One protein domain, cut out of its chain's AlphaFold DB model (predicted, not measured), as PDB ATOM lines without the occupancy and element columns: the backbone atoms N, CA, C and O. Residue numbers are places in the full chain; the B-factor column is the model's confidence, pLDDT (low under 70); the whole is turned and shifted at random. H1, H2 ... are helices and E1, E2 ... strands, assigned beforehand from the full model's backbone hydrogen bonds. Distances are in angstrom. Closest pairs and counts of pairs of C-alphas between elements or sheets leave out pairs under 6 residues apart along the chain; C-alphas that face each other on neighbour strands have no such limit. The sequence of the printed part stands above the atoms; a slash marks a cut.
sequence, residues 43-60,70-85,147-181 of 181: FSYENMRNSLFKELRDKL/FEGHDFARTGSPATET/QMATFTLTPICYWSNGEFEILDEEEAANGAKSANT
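What this domain is: This is residues 43 to 60, 70 to 85 and 147 to 181 of the 181 residues of the protein "RL10P_insert domain-containing protein" of Marchantia polymorpha (UniProt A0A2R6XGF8). Along one long strand, E3, the short strands E2, E1 and E4 pair in turn, with H2 across it and H1 near E2. The printed part has 69 residues, two helices and a branched antiparallel sheet, class mixed. It is loose, radius of gyration of the C-alphas 14.8 A, spanning 46 by 32 by 21 A.

Where its parts are: E1, residues 43 to 46, begins at C-alpha (115.348, 102.019, 135.190). H1 is 50 to 60, E2 72 to 74, E3 149 to 160 over 32.6 A, E4 163 to 166. H2, 169 to 178, ends at (119.631, 94.686, 147.380).

How they stand to each other: Antiparallel to E3 are E1, N 44 to O 154 2.9 A, E2 on the other side, N 74 to O 149 2.7 A, and hairpin partner E4, N 158 to O 165 2.9 A. H1 only grazes the sheet; the closest C-alphas to E2 are Leu 52 and Gly 72, 6.3 A. H2 runs across E3 at 83 degrees on the local plane, height over the sheet 8.5 A. H1 has every O i to N i+4 pair within hydrogen-bond range, H2 3 of 6.

The domain as a whole: Cuts omit 61 to 69, gap 10.5 A, and 86 to 146, gap 12.3 A. Residues 169 to 181 have pLDDT under 70.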
ATOM      1  N   PHE A  43     114.015 101.910 135.765       85.56
ATOM      2  CA  PHE A  43     115.348 102.019 135.190       85.56
ATOM      3  C   PHE A  43     116.412 101.719 136.237       85.56
ATOM      4  O   PHE A  43     116.287 102.147 137.391       85.56
ATOM      5  N   SER A  44     117.475 101.057 135.803       86.56
ATOM      6  CA  SER A  44     118.763 101.067 136.484       86.56
ATOM      7  C   SER A  44     119.583 102.236 135.968       86.56
ATOM      8  O   SER A  44     119.346 102.755 134.875       86.56
ATOM      9  N   TYR A  45     120.544 102.674 136.768       87.12
ATOM     10  CA  TYR A  45     121.466 103.723 136.377       87.12
ATOM     11  C   TYR A  45     122.877 103.376 136.817       87.12
ATOM     12  O   TYR A  45     123.096 102.927 137.943       87.12
ATOM     13  N   GLU A  46     123.846 103.736 135.985       86.00
ATOM     14  CA  GLU A  46     125.253 103.731 136.356       86.00
ATOM     15  C   GLU A  46     125.774 105.168 136.438       86.00
ATOM     16  O   GLU A  46     125.362 106.036 135.679       86.00
ATOM     17  N   ASN A  47     126.646 105.473 137.405       85.00
ATOM     18  CA  ASN A  47     127.309 106.783 137.536       85.00
ATOM     19  C   ASN A  47     126.389 108.026 137.593       85.00
ATOM     20  O   ASN A  47     126.812 109.145 137.305       85.00
ATOM     21  N   MET A  48     125.152 107.874 138.079       85.00
ATOM     22  CA  MET A  48     124.157 108.951 138.152       85.00
ATOM     23  C   MET A  48     124.652 110.231 138.844       85.00
ATOM     24  O   MET A  48     125.140 110.212 139.985       85.00
ATOM     25  N   ARG A  49     124.427 111.376 138.182       87.12
ATOM     26  CA  ARG A  49     124.629 112.723 138.733       87.12
ATOM     27  C   ARG A  49     123.379 113.585 138.551       87.12
ATOM     28  O   ARG A  49     122.743 113.593 137.505       87.12
ATOM     29  N   ASN A  50     123.070 114.394 139.567       88.06
ATOM     30  CA  ASN A  50     121.904 115.285 139.567       88.06
ATOM     31  C   ASN A  50     121.849 116.253 138.375       88.06
ATOM     32  O   ASN A  50     120.753 116.618 137.962       88.06
ATOM     33  N   SER A  51     122.994 116.720 137.867       87.94
ATOM     34  CA  SER A  51     123.049 117.609 136.698       87.94
ATOM     35  C   SER A  51     122.596 116.884 135.433       87.94
ATOM     36  O   SER A  51     121.654 117.339 134.793       87.94
ATOM     37  N   LEU A  52     123.190 115.720 135.157       85.94
ATOM     38  CA  LEU A  52     122.865 114.884 134.000       85.94
ATOM     39  C   LEU A  52     121.409 114.419 134.049       85.94
ATOM     40  O   LEU A  52     120.693 114.495 133.059       85.94
ATOM     41  N   PHE A  53     120.908 114.051 135.231       85.62
ATOM     42  CA  PHE A  53     119.510 113.642 135.351       85.62
ATOM     43  C   PHE A  53     118.511 114.777 135.149       85.62
ATOM     44  O   PHE A  53     117.393 114.549 134.694       85.62
ATOM     45  N   LYS A  54     118.869 116.007 135.532       88.25
ATOM     46  CA  LYS A  54     118.026 117.174 135.244       88.25
ATOM     47  C   LYS A  54     117.965 117.424 133.745       88.25
ATOM     48  O   LYS A  54     116.868 117.598 133.234       88.25
ATOM     49  N   GLU A  55     119.105 117.354 133.065       87.19
ATOM     50  CA  GLU A  55     119.161 117.470 131.608       87.19
ATOM     51  C   GLU A  55     118.316 116.387 130.928       87.19
ATOM     52  O   GLU A  55     117.498 116.695 130.063       87.19
ATOM     53  N   LEU A  56     118.435 115.135 131.379       84.88
ATOM     54  CA  LEU A  56     117.600 114.042 130.893       84.88
ATOM     55  C   LEU A  56     116.107 114.338 131.098       84.88
ATOM     56  O   LEU A  56     115.317 114.191 130.168       84.88
ATOM     57  N   ARG A  57     115.706 114.785 132.295       85.06
ATOM     58  CA  ARG A  57     114.309 115.162 132.562       85.06
ATOM     59  C   ARG A  57     113.831 116.271 131.636       85.06
ATOM     60  O   ARG A  57     112.695 116.213 131.183       85.06
ATOM     61  N   ASP A  58     114.663 117.270 131.373       86.69
ATOM     62  CA  ASP A  58     114.298 118.382 130.503       86.69
ATOM     63  C   ASP A  58     114.131 117.931 129.046       86.69
ATOM     64  O   ASP A  58     113.172 118.347 128.401       86.69
ATOM     65  N   LYS A  59     114.962 116.995 128.563       83.06
ATOM     66  CA  LYS A  59     114.780 116.358 127.247       83.06
ATOM     67  C   LYS A  59     113.490 115.529 127.179       83.06
ATOM     68  O   LYS A  59     112.730 115.641 126.217       83.06
ATOM     69  N   LEU A  60     113.208 114.729 128.210       80.62
ATOM     70  CA  LEU A  60     112.039 113.840 128.250       80.62
ATOM     71  C   LEU A  60     110.705 114.585 128.401       80.62
ATOM     72  O   LEU A  60     109.683 114.093 127.922       80.62
ATOM     73  N   PHE A  70     120.611 107.613 126.576       74.81
ATOM     74  CA  PHE A  70     121.185 108.866 127.051       74.81
ATOM     75  C   PHE A  70     122.533 108.536 127.661       74.81
ATOM     76  O   PHE A  70     122.600 107.899 128.711       74.81
ATOM     77  N   GLU A  71     123.582 109.029 127.022       76.00
ATOM     78  CA  GLU A  71     124.926 108.992 127.564       76.00
ATOM     79  C   GLU A  71     125.312 110.391 128.035       76.00
ATOM     80  O   GLU A  71     125.180 111.385 127.316       76.00
ATOM     81  N   GLY A  72     125.753 110.476 129.286       82.75
ATOM     82  CA  GLY A  72     126.313 111.697 129.847       82.75
ATOM     83  C   GLY A  72     127.704 111.428 130.389       82.75
ATOM     84  O   GLY A  72     127.876 110.529 131.203       82.75
ATOM     85  N   HIS A  73     128.692 112.216 129.990       87.19
ATOM     86  CA  HIS A  73     130.040 112.078 130.532       87.19
ATOM     87  C   HIS A  73     130.167 112.809 131.879       87.19
ATOM     88  O   HIS A  73     129.609 113.891 132.101       87.19
ATOM     89  N   ASP A  74     130.876 112.189 132.816       90.19
ATOM     90  CA  ASP A  74     131.197 112.731 134.126       90.19
ATOM     91  C   ASP A  74     132.629 112.356 134.546       90.19
ATOM     92  O   ASP A  74     133.292 111.469 134.009       90.19
ATOM     93  N   PHE A  75     133.129 113.061 135.551       90.62
ATOM     94  CA  PHE A  75     134.399 112.763 136.189       90.62
ATOM     95  C   PHE A  75     134.331 111.444 136.952       90.62
ATOM     96  O   PHE A  75     133.398 111.216 137.733       90.62
ATOM     97  N   ALA A  76     135.383 110.641 136.806       89.81
ATOM     98  CA  ALA A  76     135.548 109.410 137.559       89.81
ATOM     99  C   ALA A  76     135.511 109.625 139.075       89.81
ATOM    100  O   ALA A  76     135.971 110.640 139.623       89.81
ATOM    101  N   ARG A  77     134.972 108.618 139.761       88.06
ATOM    102  CA  ARG A  77     134.894 108.567 141.219       88.06
ATOM    103  C   ARG A  77     136.021 107.698 141.751       88.06
ATOM    104  O   ARG A  77     136.559 106.841 141.067       88.06
ATOM    105  N   THR A  78     136.364 107.904 143.012       91.88
ATOM    106  CA  THR A  78     137.267 106.984 143.698       91.88
ATOM    107  C   THR A  78     136.705 105.564 143.650       91.88
ATOM    108  O   THR A  78     135.554 105.352 144.031       91.88
ATOM    109  N   GLY A  79     137.530 104.616 143.210       89.81
ATOM    110  CA  GLY A  79     137.193 103.201 143.104       89.81
ATOM    111  C   GLY A  79     136.500 102.785 141.806       89.81
ATOM    112  O   GLY A  79     136.337 101.586 141.610       89.81
ATOM    113  N   SER A  80     136.113 103.713 140.917       89.81
ATOM    114  CA  SER A  80     135.661 103.322 139.574       89.81
ATOM    115  C   SER A  80     136.859 102.857 138.737       89.81
ATOM    116  O   SER A  80     137.938 103.434 138.901       89.81
ATOM    117  N   PRO A  81     136.694 101.862 137.848       91.75
ATOM    118  CA  PRO A  81     137.751 101.475 136.919       91.75
ATOM    119  C   PRO A  81     138.062 102.637 135.968       91.75
ATOM    120  O   PRO A  81     137.153 103.360 135.552       91.75
ATOM    121  N   ALA A  82     139.337 102.849 135.650       93.00
ATOM    122  CA  ALA A  82     139.727 103.829 134.642       93.00
ATOM    123  C   ALA A  82     139.448 103.299 133.232       93.00
ATOM    124  O   ALA A  82     139.790 102.162 132.913       93.00
ATOM    125  N   THR A  83     138.848 104.131 132.382       92.38
ATOM    126  CA  THR A  83     138.534 103.788 130.984       92.38
ATOM    127  C   THR A  83     139.744 103.863 130.064       92.38
ATOM    128  O   THR A  83     139.752 103.235 129.017       92.38
ATOM    129  N   GLU A  84     140.746 104.656 130.431       92.00
ATOM    130  CA  GLU A  84     141.957 104.870 129.649       92.00
ATOM    131  C   GLU A  84     143.130 105.195 130.580       92.00
ATOM    132  O   GLU A  84     142.950 105.652 131.717       92.00
ATOM    133  N   THR A  85     144.345 104.965 130.088       94.38
ATOM    134  CA  THR A  85     145.572 105.338 130.796       94.38
ATOM    135  C   THR A  85     145.876 106.814 130.548       94.38
ATOM    136  O   THR A  85     145.979 107.240 129.401       94.38
ATOM    137  N   GLN A 147     136.979 113.332 131.642       91.69
ATOM    138  CA  GLN A 147     135.762 112.647 132.070       91.69
ATOM    139  C   GLN A 147     135.860 111.170 131.681       91.69
ATOM    140  O   GLN A 147     135.947 110.854 130.503       91.69
ATOM    141  N   MET A 148     135.864 110.287 132.680       88.25
ATOM    142  CA  MET A 148     136.066 108.834 132.525       88.25
ATOM    143  C   MET A 148     134.890 108.008 133.055       88.25
ATOM    144  O   MET A 148     134.958 106.788 133.117       88.25
ATOM    145  N   ALA A 149     133.823 108.657 133.520       88.75
ATOM    146  CA  ALA A 149     132.612 107.973 133.944       88.75
ATOM    147  C   ALA A 149     131.498 108.296 132.958       88.75
ATOM    148  O   ALA A 149     131.170 109.464 132.759       88.75
ATOM    149  N   THR A 150     130.886 107.270 132.384       88.00
ATOM    150  CA  THR A 150     129.686 107.435 131.562       88.00
ATOM    151  C   THR A 150     128.467 107.150 132.425       88.00
ATOM    152  O   THR A 150     128.395 106.134 133.116       88.00
ATOM    153  N   PHE A 151     127.531 108.093 132.437       87.94
ATOM    154  CA  PHE A 151     126.189 107.903 132.956       87.94
ATOM    155  C   PHE A 151     125.356 107.209 131.889       87.94
ATOM    156  O   PHE A 151     125.153 107.769 130.811       87.94
ATOM    157  N   THR A 152     124.858 106.032 132.240       84.38
ATOM    158  CA  THR A 152     123.955 105.221 131.429       84.38
ATOM    159  C   THR A 152     122.657 105.000 132.202       84.38
ATOM    160  O   THR A 152     122.635 104.959 133.440       84.38
ATOM    161  N   LEU A 153     121.549 104.916 131.467       83.88
ATOM    162  CA  LEU A 153     120.225 104.648 132.019       83.88
ATOM    163  C   LEU A 153     119.599 103.490 131.244       83.88
ATOM    164  O   LEU A 153     119.236 103.655 130.079       83.88
ATOM    165  N   THR A 154     119.444 102.349 131.907       84.38
ATOM    166  CA  THR A 154     119.001 101.102 131.276       84.38
ATOM    167  C   THR A 154     117.572 100.778 131.723       84.38
ATOM    168  O   THR A 154     117.307 100.750 132.931       84.38
ATOM    169  N   PRO A 155     116.606 100.592 130.803       83.94
ATOM    170  CA  PRO A 155     115.254 100.174 131.164       83.94
ATOM    171  C   PRO A 155     115.240  98.709 131.603       83.94
ATOM    172  O   PRO A 155     115.558  97.825 130.819       83.94
ATOM    173  N   ILE A 156     114.816  98.455 132.841       87.19
ATOM    174  CA  ILE A 156     114.728  97.097 133.399       87.19
ATOM    175  C   ILE A 156     113.387  96.470 133.034       87.19
ATOM    176  O   ILE A 156     113.308  95.333 132.580       87.19
ATOM    177  N   CYS A 157     112.302  97.201 133.274       87.00
ATOM    178  CA  CYS A 157     110.952  96.726 133.022       87.00
ATOM    179  C   CYS A 157     110.003  97.897 132.810       87.00
ATOM    180  O   CYS A 157     110.271  99.037 133.213       87.00
ATOM    181  N   TYR A 158     108.874  97.598 132.186       88.38
ATOM    182  CA  TYR A 158     107.794  98.549 132.041       88.38
ATOM    183  C   TYR A 158     106.445  97.887 132.302       88.38
ATOM    184  O   TYR A 158     106.259  96.680 132.150       88.38
ATOM    185  N   TRP A 159     105.505  98.700 132.756       87.50
ATOM    186  CA  TRP A 159     104.118  98.331 132.957       87.50
ATOM    187  C   TRP A 159     103.251  99.225 132.083       87.50
ATOM    188  O   TRP A 159     103.438 100.445 132.072       87.50
ATOM    189  N   SER A 160     102.310  98.634 131.358       87.81
ATOM    190  CA  SER A 160     101.361  99.360 130.519       87.81
ATOM    191  C   SER A 160     100.044  98.599 130.454       87.81
ATOM    192  O   SER A 160     100.031  97.408 130.175       87.81
ATOM    193  N   ASN A 161      98.917  99.271 130.699       82.06
ATOM    194  CA  ASN A 161      97.568  98.704 130.516       82.06
ATOM    195  C   ASN A 161      97.289  97.375 131.252       82.06
ATOM    196  O   ASN A 161      96.440  96.602 130.816       82.06
ATOM    197  N   GLY A 162      97.961  97.107 132.375       80.81
ATOM    198  CA  GLY A 162      97.817  95.844 133.109       80.81
ATOM    199  C   GLY A 162      98.777  94.737 132.667       80.81
ATOM    200  O   GLY A 162      98.833  93.704 133.327       80.81
ATOM    201  N   GLU A 163      99.573  94.973 131.627       84.81
ATOM    202  CA  GLU A 163     100.652  94.092 131.193       84.81
ATOM    203  C   GLU A 163     101.980  94.567 131.793       84.81
ATOM    204  O   GLU A 163     102.271  95.764 131.861       84.81
ATOM    205  N   PHE A 164     102.762  93.614 132.293       87.25
ATOM    206  CA  PHE A 164     104.086  93.844 132.853       87.25
ATOM    207  C   PHE A 164     105.097  93.082 132.012       87.25
ATOM    208  O   PHE A 164     104.998  91.861 131.888       87.25
ATOM    209  N   GLU A 165     106.077  93.798 131.476       86.31
ATOM    210  CA  GLU A 165     107.138  93.221 130.666       86.31
ATOM    211  C   GLU A 165     108.502  93.590 131.240       86.31
ATOM    212  O   GLU A 165     108.773  94.736 131.616       86.31
ATOM    213  N   ILE A 166     109.371  92.586 131.304       86.19
ATOM    214  CA  ILE A 166     110.767  92.731 131.705       86.19
ATOM    215  C   ILE A 166     111.584  92.883 130.424       86.19
ATOM    216  O   ILE A 166     111.473  92.067 129.515       86.19
ATOM    217  N   LEU A 167     112.369  93.953 130.357       80.19
ATOM    218  CA  LEU A 167     113.260  94.265 129.242       80.19
ATOM    219  C   LEU A 167     114.681  93.750 129.503       80.19
ATOM    220  O   LEU A 167     115.366  93.379 128.558       80.19
ATOM    221  N   ASP A 168     115.091  93.685 130.773       75.44
ATOM    222  CA  ASP A 168     116.386  93.154 131.200       75.44
ATOM    223  C   ASP A 168     116.214  92.218 132.412       75.44
ATOM    224  O   ASP A 168     115.918  92.650 133.533       75.44
ATOM    225  N   GLU A 169     116.357  90.910 132.176       69.25
ATOM    226  CA  GLU A 169     116.226  89.879 133.212       69.25
ATOM    227  C   GLU A 169     117.419  89.859 134.189       69.25
ATOM    228  O   GLU A 169     117.243  89.499 135.359       69.25
ATOM    229  N   GLU A 170     118.617  90.276 133.762       67.69
ATOM    230  CA  GLU A 170     119.826  90.226 134.593       67.69
ATOM    231  C   GLU A 170     119.836  91.348 135.639       67.69
ATOM    232  O   GLU A 170     120.101  91.111 136.826       67.69
ATOM    233  N   GLU A 171     119.468  92.569 135.246       65.69
ATOM    234  CA  GLU A 171     119.362  93.683 136.191       65.69
ATOM    235  C   GLU A 171     118.130  93.586 137.101       65.69
ATOM    236  O   GLU A 171     118.210  93.938 138.287       65.69
ATOM    237  N   ALA A 172     117.018  93.024 136.613       59.66
ATOM    238  CA  ALA A 172     115.844  92.743 137.443       59.66
ATOM    239  C   ALA A 172     116.181  91.797 138.615       59.66
ATOM    240  O   ALA A 172     115.734  92.010 139.749       59.66
ATOM    241  N   ALA A 173     117.022  90.786 138.371       58.06
ATOM    242  CA  ALA A 173     117.467  89.837 139.389       58.06
ATOM    243  C   ALA A 173     118.447  90.452 140.408       58.06
ATOM    244  O   ALA A 173     118.422  90.093 141.593       58.06
ATOM    245  N   ASN A 174     119.297  91.392 139.984       59.72
ATOM    246  CA  ASN A 174     120.243  92.082 140.867       59.72
ATOM    247  C   ASN A 174     119.558  93.109 141.786       59.72
ATOM    248  O   ASN A 174     119.887  93.183 142.975       59.72
ATOM    249  N   GLY A 175     118.542  93.830 141.298       56.28
ATOM    250  CA  GLY A 175     117.754  94.766 142.110       56.28
ATOM    251  C   GLY A 175     116.998  94.097 143.269       56.28
ATOM    252  O   GLY A 175     116.940  94.640 144.376       56.28
ATOM    253  N   ALA A 176     116.488  92.878 143.064       49.12
ATOM    254  CA  ALA A 176     115.766  92.120 144.091       49.12
ATOM    255  C   ALA A 176     116.656  91.680 145.274       49.12
ATOM    256  O   ALA A 176     116.171  91.546 146.399       49.12
ATOM    257  N   LYS A 177     117.968  91.497 145.058       40.78
ATOM    258  CA  LYS A 177     118.916  91.106 146.118       40.78
ATOM    259  C   LYS A 177     119.266  92.265 147.058       40.78
ATOM    260  O   LYS A 177     119.453  92.033 148.247       40.78
ATOM    261  N   SER A 178     119.297  93.506 146.563       43.38
ATOM    262  CA  SER A 178     119.631  94.686 147.380       43.38
ATOM    263  C   SER A 178     118.485  95.169 148.282       43.38
ATOM    264  O   SER A 178     118.736  95.951 149.195       43.38
ATOM    265  N   ALA A 179     117.239  94.743 148.045       38.41
ATOM    266  CA  ALA A 179     116.086  95.127 148.868       38.41
ATOM    267  C   ALA A 179     115.916  94.268 150.141       38.41
ATOM    268  O   ALA A 179     115.104  94.611 150.999       38.41
ATOM    269  N   ASN A 180     116.680  93.175 150.269       31.92
ATOM    270  CA  ASN A 180     116.592  92.192 151.358       31.92
ATOM    271  C   ASN A 180     117.806  92.204 152.318       31.92
ATOM    272  O   ASN A 180     118.056  91.213 153.003       31.92
ATOM    273  N   THR A 181     118.573  93.297 152.391       30.27
ATOM    274  CA  THR A 181     119.616  93.525 153.417       30.27
ATOM    275  C   THR A 181     119.460  94.917 154.011       30.27
ATOM    276  O   THR A 181     119.579  95.041 155.251       30.27
TER     277      THR A 181